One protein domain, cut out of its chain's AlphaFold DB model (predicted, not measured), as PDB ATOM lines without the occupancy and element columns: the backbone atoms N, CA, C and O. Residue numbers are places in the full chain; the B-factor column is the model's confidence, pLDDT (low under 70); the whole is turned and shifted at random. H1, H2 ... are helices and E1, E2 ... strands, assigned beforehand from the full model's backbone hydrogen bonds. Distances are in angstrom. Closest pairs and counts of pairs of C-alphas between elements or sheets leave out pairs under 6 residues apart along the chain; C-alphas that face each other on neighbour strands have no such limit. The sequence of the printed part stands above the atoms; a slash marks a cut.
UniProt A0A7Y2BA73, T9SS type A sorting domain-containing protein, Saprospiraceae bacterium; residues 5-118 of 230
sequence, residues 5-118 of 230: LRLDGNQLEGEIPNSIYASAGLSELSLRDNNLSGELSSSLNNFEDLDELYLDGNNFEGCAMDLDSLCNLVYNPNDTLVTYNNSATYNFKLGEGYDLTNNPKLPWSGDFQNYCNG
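AT A GLANCE: This is residues 5 to 118 of the 230 residues of the protein "T9SS type A sorting domain-containing protein" of Saprospiraceae bacterium (UniProt A0A7Y2BA73). With little regular structure, the chain winds as a short solenoid: parallel strands E1, E3, E5 line one side, parallel E2, E4 another, helices H1, H2 a third; residues 80 to 92 stick out as an arm. The 114 printed residues, 35 in named elements, run H1 E1 E2 H2 E3 E4 E5 H3 H4, mixed in class. The whole is compact, radius of gyration of the C-alphas 14.5 A, spans 45 by 32 by 30 A.

HOW THE PARTS SIT: H1, residues 18 to 21, touches H2, 42 to 46; the closest C-alphas, Tyr 21 and Ser 43, are 5.8 A apart. E1, 28 to 30, and E5, 97 to 99, are edge strands beside E3, 52 to 54; N 29 and O 52, 2.9 A, and N 53 and O 97, 3.0 A, are within hydrogen-bond range, as are N 59 and O 36, 2.8 A, between E2, 35 to 39, and E4, 59 to 61. E4 and H3, 107 to 110, are near each other. H4, 112 to 116, has its O i to N i+4 pair within range; H2 has 0 of 1, but 2 of 2 O i to N i+3.

IN THESE COORDINATES: H1 begins at C-alpha 18 (-79.945, 42.516, 15.146); H4 ends at C-alpha 116 (-83.425, 19.141, 19.144). E2 spans 13.2 A.

THE WHOLE: The printed part has no cut. The E4 to E5 link is long. Residues 63 to 66 and 68 to 96 have pLDDT under 70.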
ATOM      1  N   LEU A   5     -91.585  41.386  24.755       90.94
ATOM      2  CA  LEU A   5     -92.030  42.035  23.525       90.94
ATOM      3  C   LEU A   5     -93.031  41.133  22.793       90.94
ATOM      4  O   LEU A   5     -92.656  40.081  22.292       90.94
ATOM      5  N   ARG A   6     -94.288  41.582  22.691       91.62
ATOM      6  CA  ARG A   6     -95.363  40.892  21.960       91.62
ATOM      7  C   ARG A   6     -95.872  41.770  20.818       91.62
ATOM      8  O   ARG A   6     -96.343  42.880  21.070       91.62
ATOM      9  N   LEU A   7     -95.757  41.293  19.582       94.19
ATOM     10  CA  LEU A   7     -96.176  41.974  18.346       94.19
ATOM     11  C   LEU A   7     -97.003  41.046  17.437       94.19
ATOM     12  O   LEU A   7     -96.983  41.171  16.210       94.19
ATOM     13  N   ASP A   8     -97.738  40.122  18.045       92.38
ATOM     14  CA  ASP A   8     -98.497  39.077  17.355       92.38
ATOM     15  C   ASP A   8     -99.592  39.633  16.434       92.38
ATOM     16  O   ASP A   8    -100.205  40.663  16.737       92.38
ATOM     17  N   GLY A   9     -99.883  38.928  15.338       92.69
ATOM     18  CA  GLY A   9    -101.048  39.195  14.489       92.69
ATOM     19  C   GLY A   9    -100.973  40.516  13.722       92.69
ATOM     20  O   GLY A   9    -101.993  41.192  13.552       92.69
ATOM     21  N   ASN A  10     -99.773  40.917  13.300       95.62
ATOM     22  CA  ASN A  10     -99.546  42.129  12.517       95.62
ATOM     23  C   ASN A  10     -99.159  41.782  11.066       95.62
ATOM     24  O   ASN A  10     -99.300  40.658  10.599       95.62
ATOM     25  N   GLN A  11     -98.737  42.791  10.307       97.19
ATOM     26  CA  GLN A  11     -98.262  42.646   8.925       97.19
ATOM     27  C   GLN A  11     -96.775  43.000   8.825       97.19
ATOM     28  O   GLN A  11     -96.344  43.560   7.820       97.19
ATOM     29  N   LEU A  12     -96.010  42.762   9.896       97.69
ATOM     30  CA  LEU A  12     -94.578  43.049   9.906       97.69
ATOM     31  C   LEU A  12     -93.883  42.183   8.856       97.69
ATOM     32  O   LEU A  12     -94.208  41.008   8.719       97.69
ATOM     33  N   GLU A  13     -92.950  42.778   8.123       97.31
ATOM     34  CA  GLU A  13     -92.216  42.153   7.022       97.31
ATOM     35  C   GLU A  13     -90.706  42.348   7.198       97.31
ATOM     36  O   GLU A  13     -90.263  43.228   7.943       97.31
ATOM     37  N   GLY A  14     -89.920  41.545   6.480       95.19
ATOM     38  CA  GLY A  14     -88.461  41.551   6.571       95.19
ATOM     39  C   GLY A  14     -87.926  40.733   7.750       95.19
ATOM     40  O   GLY A  14     -88.636  39.916   8.331       95.19
ATOM     41  N   GLU A  15     -86.648  40.938   8.064       95.38
ATOM     42  CA  GLU A  15     -85.910  40.177   9.079       95.38
ATOM     43  C   GLU A  15     -86.097  40.734  10.498       95.38
ATOM     44  O   GLU A  15     -86.363  41.926  10.697       95.38
ATOM     45  N   ILE A  16     -85.864  39.890  11.510       92.56
ATOM     46  CA  ILE A  16     -85.737  40.346  12.900       92.56
ATOM     47  C   ILE A  16     -84.430  41.153  13.019       92.56
ATOM     48  O   ILE A  16     -83.346  40.616  12.783       92.56
ATOM     49  N   PRO A  17     -84.484  42.439  13.408       91.62
ATOM     50  CA  PRO A  17     -83.299  43.284  13.417       91.62
ATOM     51  C   PRO A  17     -82.322  42.878  14.525       91.62
ATOM     52  O   PRO A  17     -82.725  42.643  15.665       91.62
ATOM     53  N   ASN A  18     -81.016  42.934  14.228       88.19
ATOM     54  CA  ASN A  18     -79.945  42.516  15.146       88.19
ATOM     55  C   ASN A  18     -79.990  43.161  16.541       88.19
ATOM     56  O   ASN A  18     -79.497  42.595  17.513       88.19
ATOM     57  N   SER A  19     -80.587  44.346  16.660       89.00
ATOM     58  CA  SER A  19     -80.770  45.023  17.943       89.00
ATOM     59  C   SER A  19     -81.658  44.254  18.925       89.00
ATOM     60  O   SER A  19     -81.504  44.444  20.128       89.00
ATOM     61  N   ILE A  20     -82.581  43.416  18.438       89.62
ATOM     62  CA  ILE A  20     -83.453  42.592  19.286       89.62
ATOM     63  C   ILE A  20     -82.629  41.521  20.002       89.62
ATOM     64  O   ILE A  20     -82.737  41.406  21.219       89.62
ATOM     65  N   TYR A  21     -81.717  40.849  19.292       85.94
ATOM     66  CA  TYR A  21     -80.815  39.839  19.861       85.94
ATOM     67  C   TYR A  21     -79.832  40.393  20.905       85.94
ATOM     68  O   TYR A  21     -79.244  39.637  21.669       85.94
ATOM     69  N   ALA A  22     -79.631  41.714  20.946       86.50
ATOM     70  CA  ALA A  22     -78.756  42.381  21.911       86.50
ATOM     71  C   ALA A  22     -79.488  42.849  23.188       86.50
ATOM     72  O   ALA A  22     -78.891  43.523  24.035       86.50
ATOM     73  N   SER A  23     -80.789  42.567  23.327       86.19
ATOM     74  CA  SER A  23     -81.578  43.020  24.475       86.19
ATOM     75  C   SER A  23     -81.299  42.179  25.723       86.19
ATOM     76  O   SER A  23     -81.901  41.129  25.919       86.19
ATOM     77  N   ALA A  24     -80.459  42.701  26.620       81.19
ATOM     78  CA  ALA A  24     -80.262  42.123  27.950       81.19
ATOM     79  C   ALA A  24     -81.579  42.096  28.757       81.19
ATOM     80  O   ALA A  24     -82.271  43.124  28.855       81.19
ATOM     81  N   GLY A  25     -81.902  40.941  29.344       83.25
ATOM     82  CA  GLY A  25     -83.077  40.728  30.191       83.25
ATOM     83  C   GLY A  25     -84.405  40.520  29.462       83.25
ATOM     84  O   GLY A  25     -85.443  40.693  30.100       83.25
ATOM     85  N   LEU A  26     -84.387  40.233  28.152       87.81
ATOM     86  CA  LEU A  26     -85.596  39.850  27.421       87.81
ATOM     87  C   LEU A  26     -85.957  38.405  27.773       87.81
ATOM     88  O   LEU A  26     -85.237  37.496  27.378       87.81
ATOM     89  N   SER A  27     -87.067  38.229  28.486       86.44
ATOM     90  CA  SER A  27     -87.608  36.923  28.862       86.44
ATOM     91  C   SER A  27     -88.695  36.425  27.917       86.44
ATOM     92  O   SER A  27     -88.962  35.231  27.858       86.44
ATOM     93  N   GLU A  28     -89.311  37.321  27.146       87.81
ATOM     94  CA  GLU A  28     -90.365  36.956  26.204       87.81
ATOM     95  C   GLU A  28     -90.231  37.689  24.863       87.81
ATOM     96  O   GLU A  28     -90.174  38.923  24.816       87.81
ATOM     97  N   LEU A  29     -90.281  36.933  23.763       91.00
ATOM     98  CA  LEU A  29     -90.403  37.450  22.402       91.00
ATOM     99  C   LEU A  29     -91.506  36.712  21.631       91.00
ATOM    100  O   LEU A  29     -91.357  35.547  21.273       91.00
ATOM    101  N   SER A  30     -92.583  37.422  21.306       92.50
ATOM    102  CA  SER A  30     -93.708  36.904  20.528       92.50
ATOM    103  C   SER A  30     -93.917  37.753  19.273       92.50
ATOM    104  O   SER A  30     -94.235  38.942  19.355       92.50
ATOM    105  N   LEU A  31     -93.681  37.156  18.104       95.31
ATOM    106  CA  LEU A  31     -93.812  37.747  16.764       95.31
ATOM    107  C   LEU A  31     -94.752  36.916  15.870       95.31
ATOM    108  O   LEU A  31     -94.683  37.002  14.641       95.31
ATOM    109  N   ARG A  32     -95.612  36.097  16.479       94.56
ATOM    110  CA  ARG A  32     -96.507  35.153  15.802       94.56
ATOM    111  C   ARG A  32     -97.403  35.836  14.769       94.56
ATOM    112  O   ARG A  32     -97.768  36.999  14.946       94.56
ATOM    113  N   ASP A  33     -97.812  35.097  13.740       95.12
ATOM    114  CA  ASP A  33     -98.816  35.526  12.757       95.12
ATOM    115  C   ASP A  33     -98.458  36.888  12.129       95.12
ATOM    116  O   ASP A  33     -99.190  37.875  12.246       95.12
ATOM    117  N   ASN A  34     -97.284  36.947  11.505       97.56
ATOM    118  CA  ASN A  34     -96.775  38.102  10.767       97.56
ATOM    119  C   ASN A  34     -96.283  37.659   9.374       97.56
ATOM    120  O   ASN A  34     -96.437  36.511   8.969       97.56
ATOM    121  N   ASN A  35     -95.698  38.580   8.606       96.88
ATOM    122  CA  ASN A  35     -95.087  38.293   7.306       96.88
ATOM    123  C   ASN A  35     -93.549  38.351   7.373       96.88
ATOM    124  O   ASN A  35     -92.907  38.641   6.361       96.88
ATOM    125  N   LEU A  36     -92.953  38.125   8.549       96.81
ATOM    126  CA  LEU A  36     -91.502  38.179   8.716       96.81
ATOM    127  C   LEU A  36     -90.840  37.050   7.925       96.81
ATOM    128  O   LEU A  36     -91.432  35.991   7.710       96.81
ATOM    129  N   SER A  37     -89.625  37.298   7.454       92.38
ATOM    130  CA  SER A  37     -88.895  36.407   6.552       92.38
ATOM    131  C   SER A  37     -87.387  36.513   6.762       92.38
ATOM    132  O   SER A  37     -86.918  37.342   7.537       92.38
ATOM    133  N   GLY A  38     -86.630  35.722   6.004       87.88
ATOM    134  CA  GLY A  38     -85.176  35.645   6.111       87.88
ATOM    135  C   GLY A  38     -84.736  34.606   7.138       87.88
ATOM    136  O   GLY A  38     -85.562  33.876   7.696       87.88
ATOM    137  N   GLU A  39     -83.427  34.516   7.343       86.25
ATOM    138  CA  GLU A  39     -82.830  33.462   8.157       86.25
ATOM    139  C   GLU A  39     -82.966  33.720   9.662       86.25
ATOM    140  O   GLU A  39     -82.784  34.841  10.149       86.25
ATOM    141  N   LEU A  40     -83.234  32.656  10.426       85.06
ATOM    142  CA  LEU A  40     -83.101  32.698  11.880       85.06
ATOM    143  C   LEU A  40     -81.613  32.766  12.252       85.06
ATOM    144  O   LEU A  40     -80.857  31.818  12.057       85.06
ATOM    145  N   SER A  41     -81.184  33.907  12.792       85.50
ATOM    146  CA  SER A  41     -79.785  34.136  13.163       85.50
ATOM    147  C   SER A  41     -79.380  33.306  14.385       85.50
ATOM    148  O   SER A  41     -80.098  33.294  15.384       85.50
ATOM    149  N   SER A  42     -78.152  32.768  14.385       83.62
ATOM    150  CA  SER A  42     -77.509  32.194  15.584       83.62
ATOM    151  C   SER A  42     -77.392  33.188  16.747       83.62
ATOM    152  O   SER A  42     -77.157  32.802  17.888       83.62
ATOM    153  N   SER A  43     -77.627  34.481  16.494       85.75
ATOM    154  CA  SER A  43     -77.764  35.506  17.532       85.75
ATOM    155  C   SER A  43     -78.940  35.260  18.485       85.75
ATOM    156  O   SER A  43     -78.944  35.831  19.570       85.75
ATOM    157  N   LEU A  44     -79.909  34.409  18.132       83.31
ATOM    158  CA  LEU A  44     -80.925  33.906  19.065       83.31
ATOM    159  C   LEU A  44     -80.292  33.203  20.282       83.31
ATOM    160  O   LEU A  44     -80.848  33.273  21.375       83.31
ATOM    161  N   ASN A  45     -79.088  32.633  20.136       80.56
ATOM    162  CA  ASN A  45     -78.331  32.056  21.251       80.56
ATOM    163  C   ASN A  45     -77.826  33.099  22.260       80.56
ATOM    164  O   ASN A  45     -77.425  32.731  23.360       80.56
ATOM    165  N   ASN A  46     -77.829  34.392  21.910       83.88
ATOM    166  CA  ASN A  46     -77.374  35.462  22.805       83.88
ATOM    167  C   ASN A  46     -78.402  35.818  23.885       83.88
ATOM    168  O   ASN A  46     -78.103  36.614  24.777       83.88
ATOM    169  N   PHE A  47     -79.620  35.288  23.797       82.25
ATOM    170  CA  PHE A  47     -80.625  35.514  24.815       82.25
ATOM    171  C   PHE A  47     -80.348  34.660  26.058       82.25
ATOM    172  O   PHE A  47     -80.656  33.475  26.091       82.25
ATOM    173  N   GLU A  48     -79.769  35.282  27.087       78.75
ATOM    174  CA  GLU A  48     -79.424  34.607  28.349       78.75
ATOM    175  C   GLU A  48     -80.636  34.357  29.264       78.75
ATOM    176  O   GLU A  48     -80.620  33.407  30.040       78.75
ATOM    177  N   ASP A  49     -81.672  35.199  29.164       79.25
ATOM    178  CA  ASP A  49     -82.827  35.218  30.076       79.25
ATOM    179  C   ASP A  49     -84.160  34.866  29.378       79.25
ATOM    180  O   ASP A  49     -85.216  35.088  29.964       79.25
ATOM    181  N   LEU A  50     -84.135  34.411  28.117       81.56
ATOM    182  CA  LEU A  50     -85.350  34.162  27.329       81.56
ATOM    183  C   LEU A  50     -86.034  32.874  27.775       81.56
ATOM    184  O   LEU A  50     -85.450  31.807  27.654       81.56
ATOM    185  N   ASP A  51     -87.285  32.991  28.210       80.38
ATOM    186  CA  ASP A  51     -88.130  31.876  28.632       80.38
ATOM    187  C   ASP A  51     -89.151  31.500  27.541       80.38
ATOM    188  O   ASP A  51     -89.532  30.338  27.416       80.38
ATOM    189  N   GLU A  52     -89.601  32.476  26.740       83.44
ATOM    190  CA  GLU A  52     -90.696  32.312  25.773       83.44
ATOM    191  C   GLU A  52     -90.349  32.892  24.386       83.44
ATOM    192  O   GLU A  52     -90.067  34.089  24.256       83.44
ATOM    193  N   LEU A  53     -90.414  32.058  23.333       87.75
ATOM    194  CA  LEU A  53     -90.157  32.444  21.934       87.75
ATOM    195  C   LEU A  53     -91.251  31.959  20.966       87.75
ATOM    196  O   LEU A  53     -91.298  30.786  20.606       87.75
ATOM    197  N   TYR A  54     -92.079  32.863  20.448       89.88
ATOM    198  CA  TYR A  54     -93.132  32.520  19.482       89.88
ATOM    199  C   TYR A  54     -92.895  33.216  18.139       89.88
ATOM    200  O   TYR A  54     -93.085  34.426  18.020       89.88
ATOM    201  N   LEU A  55     -92.486  32.453  17.121       92.12
ATOM    202  CA  LEU A  55     -92.264  32.931  15.745       92.12
ATOM    203  C   LEU A  55     -93.170  32.226  14.726       92.12
ATOM    204  O   LEU A  55     -92.994  32.386  13.515       92.12
ATOM    205  N   ASP A  56     -94.118  31.425  15.196       91.38
ATOM    206  CA  ASP A  56     -94.972  30.620  14.341       91.38
ATOM    207  C   ASP A  56     -95.902  31.471  13.455       91.38
ATOM    208  O   ASP A  56     -96.221  32.618  13.771       91.38
ATOM    209  N   GLY A  57     -96.297  30.928  12.302       92.19
ATOM    210  CA  GLY A  57     -97.145  31.652  11.345       92.19
ATOM    211  C   GLY A  57     -96.432  32.825  10.659       92.19
ATOM    212  O   GLY A  57     -97.024  33.884  10.471       92.19
ATOM    213  N   ASN A  58     -95.156  32.644  10.313       95.56
ATOM    214  CA  ASN A  58     -94.346  33.587   9.539       95.56
ATOM    215  C   ASN A  58     -93.785  32.903   8.271       95.56
ATOM    216  O   ASN A  58     -94.203  31.810   7.890       95.56
ATOM    217  N   ASN A  59     -92.842  33.560   7.587       91.81
ATOM    218  CA  ASN A  59     -92.160  33.062   6.391       91.81
ATOM    219  C   ASN A  59     -90.642  32.932   6.604       91.81
ATOM    220  O   ASN A  59     -89.875  33.168   5.663       91.81
ATOM    221  N   PHE A  60     -90.204  32.617   7.827       89.75
ATOM    222  CA  PHE A  60     -88.787  32.395   8.117       89.75
ATOM    223  C   PHE A  60     -88.243  31.221   7.301       89.75
ATOM    224  O   PHE A  60     -88.965  30.273   6.985       89.75
ATOM    225  N   GLU A  61     -86.968  31.311   6.946       81.25
ATOM    226  CA  GLU A  61     -86.241  30.324   6.149       81.25
ATOM    227  C   GLU A  61     -84.863  30.049   6.769       81.25
ATOM    228  O   GLU A  61     -84.514  30.619   7.803       81.25
ATOM    229  N   GLY A  62     -84.103  29.126   6.184       73.31
ATOM    230  CA  GLY A  62     -82.777  28.735   6.671       73.31
ATOM    231  C   GLY A  62     -82.671  27.237   6.947       73.31
ATOM    232  O   GLY A  62     -83.660  26.581   7.272       73.31
ATOM    233  N   CYS A  63     -81.467  26.689   6.771       65.50
ATOM    234  CA  CYS A  63     -81.248  25.242   6.710       65.50
ATOM    235  C   CYS A  63     -80.520  24.648   7.923       65.50
ATOM    236  O   CYS A  63     -80.879  23.573   8.397       65.50
ATOM    237  N   ALA A  64     -79.530  25.372   8.448       56.84
ATOM    238  CA  ALA A  64     -78.710  24.983   9.584       56.84
ATOM    239  C   ALA A  64     -78.938  26.006  10.697       56.84
ATOM    240  O   ALA A  64     -78.270  27.033  10.794       56.84
ATOM    241  N   MET A  65     -79.960  25.755  11.505       63.50
ATOM    242  CA  MET A  65     -80.266  26.581  12.663       63.50
ATOM    243  C   MET A  65     -79.293  26.212  13.785       63.50
ATOM    244  O   MET A  65     -79.585  25.282  14.510       63.50
ATOM    245  N   ASP A  66     -78.145  26.879  13.937       67.50
ATOM    246  CA  ASP A  66     -77.311  26.745  15.150       67.50
ATOM    247  C   ASP A  66     -78.025  27.447  16.312       67.50
ATOM    248  O   ASP A  66     -77.755  28.607  16.623       67.50
ATOM    249  N   LEU A  67     -79.040  26.776  16.853       71.25
ATOM    250  CA  LEU A  67     -79.977  27.279  17.855       71.25
ATOM    251  C   LEU A  67     -80.057  26.315  19.048       71.25
ATOM    252  O   LEU A  67     -81.117  26.133  19.649       71.25
ATOM    253  N   ASP A  68     -78.928  25.693  19.396       68.19
ATOM    254  CA  ASP A  68     -78.806  24.717  20.487       68.19
ATOM    255  C   ASP A  68     -79.344  25.247  21.824       68.19
ATOM    256  O   ASP A  68     -79.850  24.480  22.648       68.19
ATOM    257  N   SER A  69     -79.262  26.564  22.060       67.12
ATOM    258  CA  SER A  69     -79.794  27.165  23.284       67.12
ATOM    259  C   SER A  69     -81.311  26.995  23.394       67.12
ATOM    260  O   SER A  69     -81.804  26.752  24.498       67.12
ATOM    261  N   LEU A  70     -82.037  27.033  22.268       68.00
ATOM    262  CA  LEU A  70     -83.491  26.873  22.225       68.00
ATOM    263  C   LEU A  70     -83.918  25.458  22.614       68.00
ATOM    264  O   LEU A  70     -84.989  25.289  23.187       68.00
ATOM    265  N   CYS A  71     -83.070  24.449  22.402       69.62
ATOM    266  CA  CYS A  71     -83.357  23.082  22.838       69.62
ATOM    267  C   CYS A  71     -83.423  22.928  24.364       69.62
ATOM    268  O   CYS A  71     -83.951  21.932  24.859       69.62
ATOM    269  N   ASN A  72     -82.933  23.917  25.121       67.94
ATOM    270  CA  ASN A  72     -83.073  23.957  26.576       67.94
ATOM    271  C   ASN A  72     -84.390  24.610  27.037       67.94
ATOM    272  O   ASN A  72     -84.738  24.491  28.211       67.94
ATOM    273  N   LEU A  73     -85.134  25.261  26.134       63.50
ATOM    274  CA  LEU A  73     -86.457  25.828  26.399       63.50
ATOM    275  C   LEU A  73     -87.508  24.725  26.222       63.50
ATOM    276  O   LEU A  73     -88.035  24.495  25.133       63.50
ATOM    277  N   VAL A  74     -87.772  23.971  27.290       53.56
ATOM    278  CA  VAL A  74     -88.655  22.796  27.238       53.56
ATOM    279  C   VAL A  74     -90.117  23.221  27.106       53.56
ATOM    280  O   VAL A  74     -90.715  23.726  28.047       53.56
ATOM    281  N   TYR A  75     -90.727  22.912  25.959       52.12
ATOM    282  CA  TYR A  75     -92.175  22.989  25.766       52.12
ATOM    283  C   TYR A  75     -92.912  22.031  26.723       52.12
ATOM    284  O   TYR A  75     -92.749  20.811  26.623       52.12
ATOM    285  N   ASN A  76     -93.767  22.550  27.614       49.09
ATOM    286  CA  ASN A  76     -94.710  21.734  28.389       49.09
ATOM    287  C   ASN A  76     -96.087  21.663  27.687       49.09
ATOM    288  O   ASN A  76     -96.905  22.573  27.836       49.09
ATOM    289  N   PRO A  77     -96.424  20.568  26.975       49.19
ATOM    290  CA  PRO A  77     -97.713  20.425  26.289       49.19
ATOM    291  C   PRO A  77     -98.929  20.344  27.228       49.19
ATOM    292  O   PRO A  77    -100.062  20.345  26.746       49.19
ATOM    293  N   ASN A  78     -98.725  20.225  28.546       46.69
ATOM    294  CA  ASN A  78     -99.795  20.003  29.520       46.69
ATOM    295  C   ASN A  78    -100.276  21.272  30.243       46.69
ATOM    296  O   ASN A  78    -101.255  21.182  30.988       46.69
ATOM    297  N   ASP A  79     -99.662  22.439  30.033       52.84
ATOM    298  CA  ASP A  79    -100.142  23.694  30.628       52.84
ATOM    299  C   ASP A  79    -101.356  24.227  29.860       52.84
ATOM    300  O   ASP A  79    -101.269  25.016  28.920       52.84
ATOM    301  N   THR A  80    -102.536  23.727  30.234       54.09
ATOM    302  CA  THR A  80    -103.797  24.077  29.581       54.09
ATOM    303  C   THR A  80    -104.900  24.341  30.608       54.09
ATOM    304  O   THR A  80    -105.206  23.499  31.445       54.09
ATOM    305  N   LEU A  81    -105.539  25.509  30.454       46.72
ATOM    306  CA  LEU A  81    -106.777  26.019  31.071       46.72
ATOM    307  C   LEU A  81    -106.653  26.968  32.278       46.72
ATOM    308  O   LEU A  81    -106.511  26.562  33.428       46.72
ATOM    309  N   VAL A  82    -106.952  28.247  32.011       42.34
ATOM    310  CA  VAL A  82    -107.478  29.200  33.003       42.34
ATOM    311  C   VAL A  82    -108.928  29.539  32.648       42.34
ATOM    312  O   VAL A  82    -109.216  30.052  31.566       42.34
ATOM    313  N   THR A  83    -109.852  29.271  33.574       35.66
ATOM    314  CA  THR A  83    -111.273  29.635  33.448       35.66
ATOM    315  C   THR A  83    -111.509  31.002  34.087       35.66
ATOM    316  O   THR A  83    -111.330  31.162  35.294       35.66
ATOM    317  N   TYR A  84    -111.954  31.989  33.307       37.19
ATOM    318  CA  TYR A  84    -112.407  33.273  33.850       37.19
ATOM    319  C   TYR A  84    -113.865  33.187  34.334       37.19
ATOM    320  O   TYR A  84    -114.661  32.381  33.850       37.19
ATOM    321  N   ASN A  85    -114.256  34.079  35.253       37.66
ATOM    322  CA  ASN A  85    -115.599  34.155  35.859       37.66
ATOM    323  C   ASN A  85    -116.756  34.474  34.871       37.66
ATOM    324  O   ASN A  85    -117.878  34.721  35.308       37.66
ATOM    325  N   ASN A  86    -116.503  34.501  33.558       46.41
ATOM    326  CA  ASN A  86    -117.496  34.683  32.491       46.41
ATOM    327  C   ASN A  86    -117.765  33.400  31.673       46.41
ATOM    328  O   ASN A  86    -118.466  33.468  30.666       46.41
ATOM    329  N   SER A  87    -117.219  32.251  32.089       47.09
ATOM    330  CA  SER A  87    -117.378  30.943  31.428       47.09
ATOM    331  C   SER A  87    -116.801  30.843  30.009       47.09
ATOM    332  O   SER A  87    -117.081  29.868  29.312       47.09
ATOM    333  N   ALA A  88    -115.996  31.815  29.568       42.38
ATOM    334  CA  ALA A  88    -115.267  31.729  28.310       42.38
ATOM    335  C   ALA A  88    -113.899  31.069  28.542       42.38
ATOM    336  O   ALA A  88    -113.117  31.510  29.389       42.38
ATOM    337  N   THR A  89    -113.621  30.011  27.783       40.84
ATOM    338  CA  THR A  89    -112.312  29.353  27.753       40.84
ATOM    339  C   THR A  89    -111.439  30.053  26.722       40.84
ATOM    340  O   THR A  89    -111.793  30.100  25.546       40.84
ATOM    341  N   TYR A  90    -110.298  30.578  27.160       43.53
ATOM    342  CA  TYR A  90    -109.268  31.113  26.277       43.53
ATOM    343  C   TYR A  90    -108.026  30.231  26.397       43.53
ATOM    344  O   TYR A  90    -107.565  29.964  27.508       43.53
ATOM    345  N   ASN A  91    -107.490  29.781  25.264       42.28
ATOM    346  CA  ASN A  91    -106.217  29.065  25.220       42.28
ATOM    347  C   ASN A  91    -105.081  30.081  25.399       42.28
ATOM    348  O   ASN A  91    -104.544  30.585  24.419       42.28
ATOM    349  N   PHE A  92    -104.746  30.417  26.640       45.47
ATOM    350  CA  PHE A  92    -103.482  31.082  26.946       45.47
ATOM    351  C   PHE A  92    -102.466  29.999  27.314       45.47
ATOM    352  O   PHE A  92    -102.610  29.366  28.360       45.47
ATOM    353  N   LYS A  93    -101.487  29.764  26.428       51.09
ATOM    354  CA  LYS A  93    -100.246  29.047  26.755       51.09
ATOM    355  C   LYS A  93     -99.487  29.940  27.748       51.09
ATOM    356  O   LYS A  93     -99.267  31.109  27.445       51.09
ATOM    357  N   LEU A  94     -99.179  29.442  28.938       49.56
ATOM    358  CA  LEU A  94     -98.327  30.124  29.914       49.56
ATOM    359  C   LEU A  94     -97.287  29.115  30.383       49.56
ATOM    360  O   LEU A  94     -97.684  28.042  30.834       49.56
ATOM    361  N   GLY A  95     -96.009  29.489  30.323       57.66
ATOM    362  CA  GLY A  95     -94.919  28.758  30.964       57.66
ATOM    363  C   GLY A  95     -93.989  28.062  29.979       57.66
ATOM    364  O   GLY A  95     -94.257  26.927  29.606       57.66
ATOM    365  N   GLU A  96     -92.908  28.764  29.635       59.94
ATOM    366  CA  GLU A  96     -91.635  28.268  29.082       59.94
ATOM    367  C   GLU A  96     -91.711  27.487  27.748       59.94
ATOM    368  O   GLU A  96     -92.439  26.507  27.574       59.94
ATOM    369  N   GLY A  97     -90.914  27.911  26.764       73.44
ATOM    370  CA  GLY A  97     -90.712  27.172  25.518       73.44
ATOM    371  C   GLY A  97     -90.718  28.026  24.256       73.44
ATOM    372  O   GLY A  97     -90.717  29.257  24.289       73.44
ATOM    373  N   TYR A  98     -90.749  27.345  23.113       80.12
ATOM    374  CA  TYR A  98     -90.763  27.971  21.796       80.12
ATOM    375  C   TYR A  98     -91.855  27.392  20.882       80.12
ATOM    376  O   TYR A  98     -92.285  26.249  21.044       80.12
ATOM    377  N   ASP A  99     -92.298  28.175  19.898       84.06
ATOM    378  CA  ASP A  99     -93.135  27.723  18.777       84.06
ATOM    379  C   ASP A  99     -92.613  28.374  17.492       84.06
ATOM    380  O   ASP A  99     -92.674  29.595  17.326       84.06
ATOM    381  N   LEU A 100     -92.059  27.556  16.600       86.56
ATOM    382  CA  LEU A 100     -91.568  27.975  15.284       86.56
ATOM    383  C   LEU A 100     -92.450  27.421  14.155       86.56
ATOM    384  O   LEU A 100     -92.142  27.637  12.984       86.56
ATOM    385  N   THR A 101     -93.541  26.713  14.482       86.19
ATOM    386  CA  THR A 101     -94.367  25.984  13.509       86.19
ATOM    387  C   THR A 101     -95.015  26.904  12.468       86.19
ATOM    388  O   THR A 101     -94.996  28.128  12.571       86.19
ATOM    389  N   ASN A 102     -95.600  26.335  11.414       85.38
ATOM    390  CA  ASN A 102     -96.223  27.103  10.328       85.38
ATOM    391  C   ASN A 102     -95.270  28.112   9.654       85.38
ATOM    392  O   ASN A 102     -95.718  29.139   9.153       85.38
ATOM    393  N   ASN A 103     -93.974  27.801   9.614       87.06
ATOM    394  CA  ASN A 103     -92.986  28.481   8.783       87.06
ATOM    395  C   ASN A 103     -92.570  27.503   7.672       87.06
ATOM    396  O   ASN A 103     -91.620  26.745   7.853       87.06
ATOM    397  N   PRO A 104     -93.283  27.449   6.533       81.31
ATOM    398  CA  PRO A 104     -93.161  26.356   5.556       81.31
ATOM    399  C   PRO A 104     -91.795  26.269   4.862       81.31
ATOM    400  O   PRO A 104     -91.489  25.263   4.228       81.31
ATOM    401  N   LYS A 105     -90.980  27.324   4.957       81.12
ATOM    402  CA  LYS A 105     -89.623  27.361   4.407       81.12
ATOM    403  C   LYS A 105     -88.544  26.935   5.409       81.12
ATOM    404  O   LYS A 105     -87.390  26.797   5.014       81.12
ATOM    405  N   LEU A 106     -88.901  26.727   6.676       80.38
ATOM    406  CA  LEU A 106     -88.025  26.072   7.642       80.38
ATOM    407  C   LEU A 106     -88.133  24.547   7.505       80.38
ATOM    408  O   LEU A 106     -89.195  24.033   7.128       80.38
ATOM    409  N   PRO A 107     -87.077  23.800   7.871       77.81
ATOM    410  CA  PRO A 107     -87.155  22.362   8.072       77.81
ATOM    411  C   PRO A 107     -88.340  21.980   8.961       77.81
ATOM    412  O   PRO A 107     -88.656  22.661   9.936       77.81
ATOM    413  N   TRP A 108     -89.024  20.907   8.582       77.38
ATOM    414  CA  TRP A 108     -90.261  20.398   9.169       77.38
ATOM    415  C   TRP A 108     -91.352  21.464   9.341       77.38
ATOM    416  O   TRP A 108     -92.152  21.401  10.272       77.38
ATOM    417  N   SER A 109     -91.381  22.478   8.467       80.75
ATOM    418  CA  SER A 109     -92.266  23.645   8.602       80.75
ATOM    419  C   SER A 109     -92.133  24.368   9.953       80.75
ATOM    420  O   SER A 109     -93.104  24.939  10.461       80.75
ATOM    421  N   GLY A 110     -90.936  24.317  10.544       80.31
ATOM    422  CA  GLY A 110     -90.628  24.880  11.853       80.31
ATOM    423  C   GLY A 110     -90.973  23.977  13.041       80.31
ATOM    424  O   GLY A 110     -90.960  24.449  14.177       80.31
ATOM    425  N   ASP A 111     -91.266  22.686  12.826       77.75
ATOM    426  CA  ASP A 111     -91.293  21.699  13.915       77.75
ATOM    427  C   ASP A 111     -89.871  21.412  14.418       77.75
ATOM    428  O   ASP A 111     -89.179  20.471  14.021       77.75
ATOM    429  N   PHE A 112     -89.423  22.297  15.300       76.88
ATOM    430  CA  PHE A 112     -88.062  22.352  15.809       76.88
ATOM    431  C   PHE A 112     -87.791  21.322  16.926       76.88
ATOM    432  O   PHE A 112     -86.676  21.227  17.429       76.88
ATOM    433  N   GLN A 113     -88.776  20.498  17.313       74.38
ATOM    434  CA  GLN A 113     -88.525  19.365  18.219       74.38
ATOM    435  C   GLN A 113     -87.643  18.298  17.560       74.38
ATOM    436  O   GLN A 113     -86.753  17.752  18.213       74.38
ATOM    437  N   ASN A 114     -87.838  18.041  16.264       70.44
ATOM    438  CA  ASN A 114     -87.040  17.066  15.513       70.44
ATOM    439  C   ASN A 114     -85.573  17.513  15.411       70.44
ATOM    440  O   ASN A 114     -84.666  16.698  15.582       70.44
ATOM    441  N   TYR A 115     -85.340  18.824  15.267       74.00
ATOM    442  CA  TYR A 115     -84.003  19.417  15.339       74.00
ATOM    443  C   TYR A 115     -83.319  19.112  16.683       74.00
ATOM    444  O   TYR A 115     -82.226  18.551  16.709       74.00
ATOM    445  N   CYS A 116     -83.987  19.386  17.809       74.25
ATOM    446  CA  CYS A 116     -83.425  19.141  19.144       74.25
ATOM    447  C   CYS A 116     -83.213  17.655  19.478       74.25
ATOM    448  O   CYS A 116     -82.421  17.325  20.363       74.25
ATOM    449  N   ASN A 117     -83.883  16.754  18.758       73.94
ATOM    450  CA  ASN A 117     -83.671  15.309  18.847       73.94
ATOM    451  C   ASN A 117     -82.544  14.802  17.924       73.94
ATOM    452  O   ASN A 117     -82.244  13.606  17.936       73.94
ATOM    453  N   GLY A 118     -81.903  15.689  17.154       72.69
ATOM    454  CA  GLY A 118     -80.827  15.352  16.220       72.69
ATOM    455  C   GLY A 118     -81.307  14.630  14.961       72.69
ATOM    456  O   GLY A 118     -80.540  13.874  14.363       72.69
TER     457      GLY A 118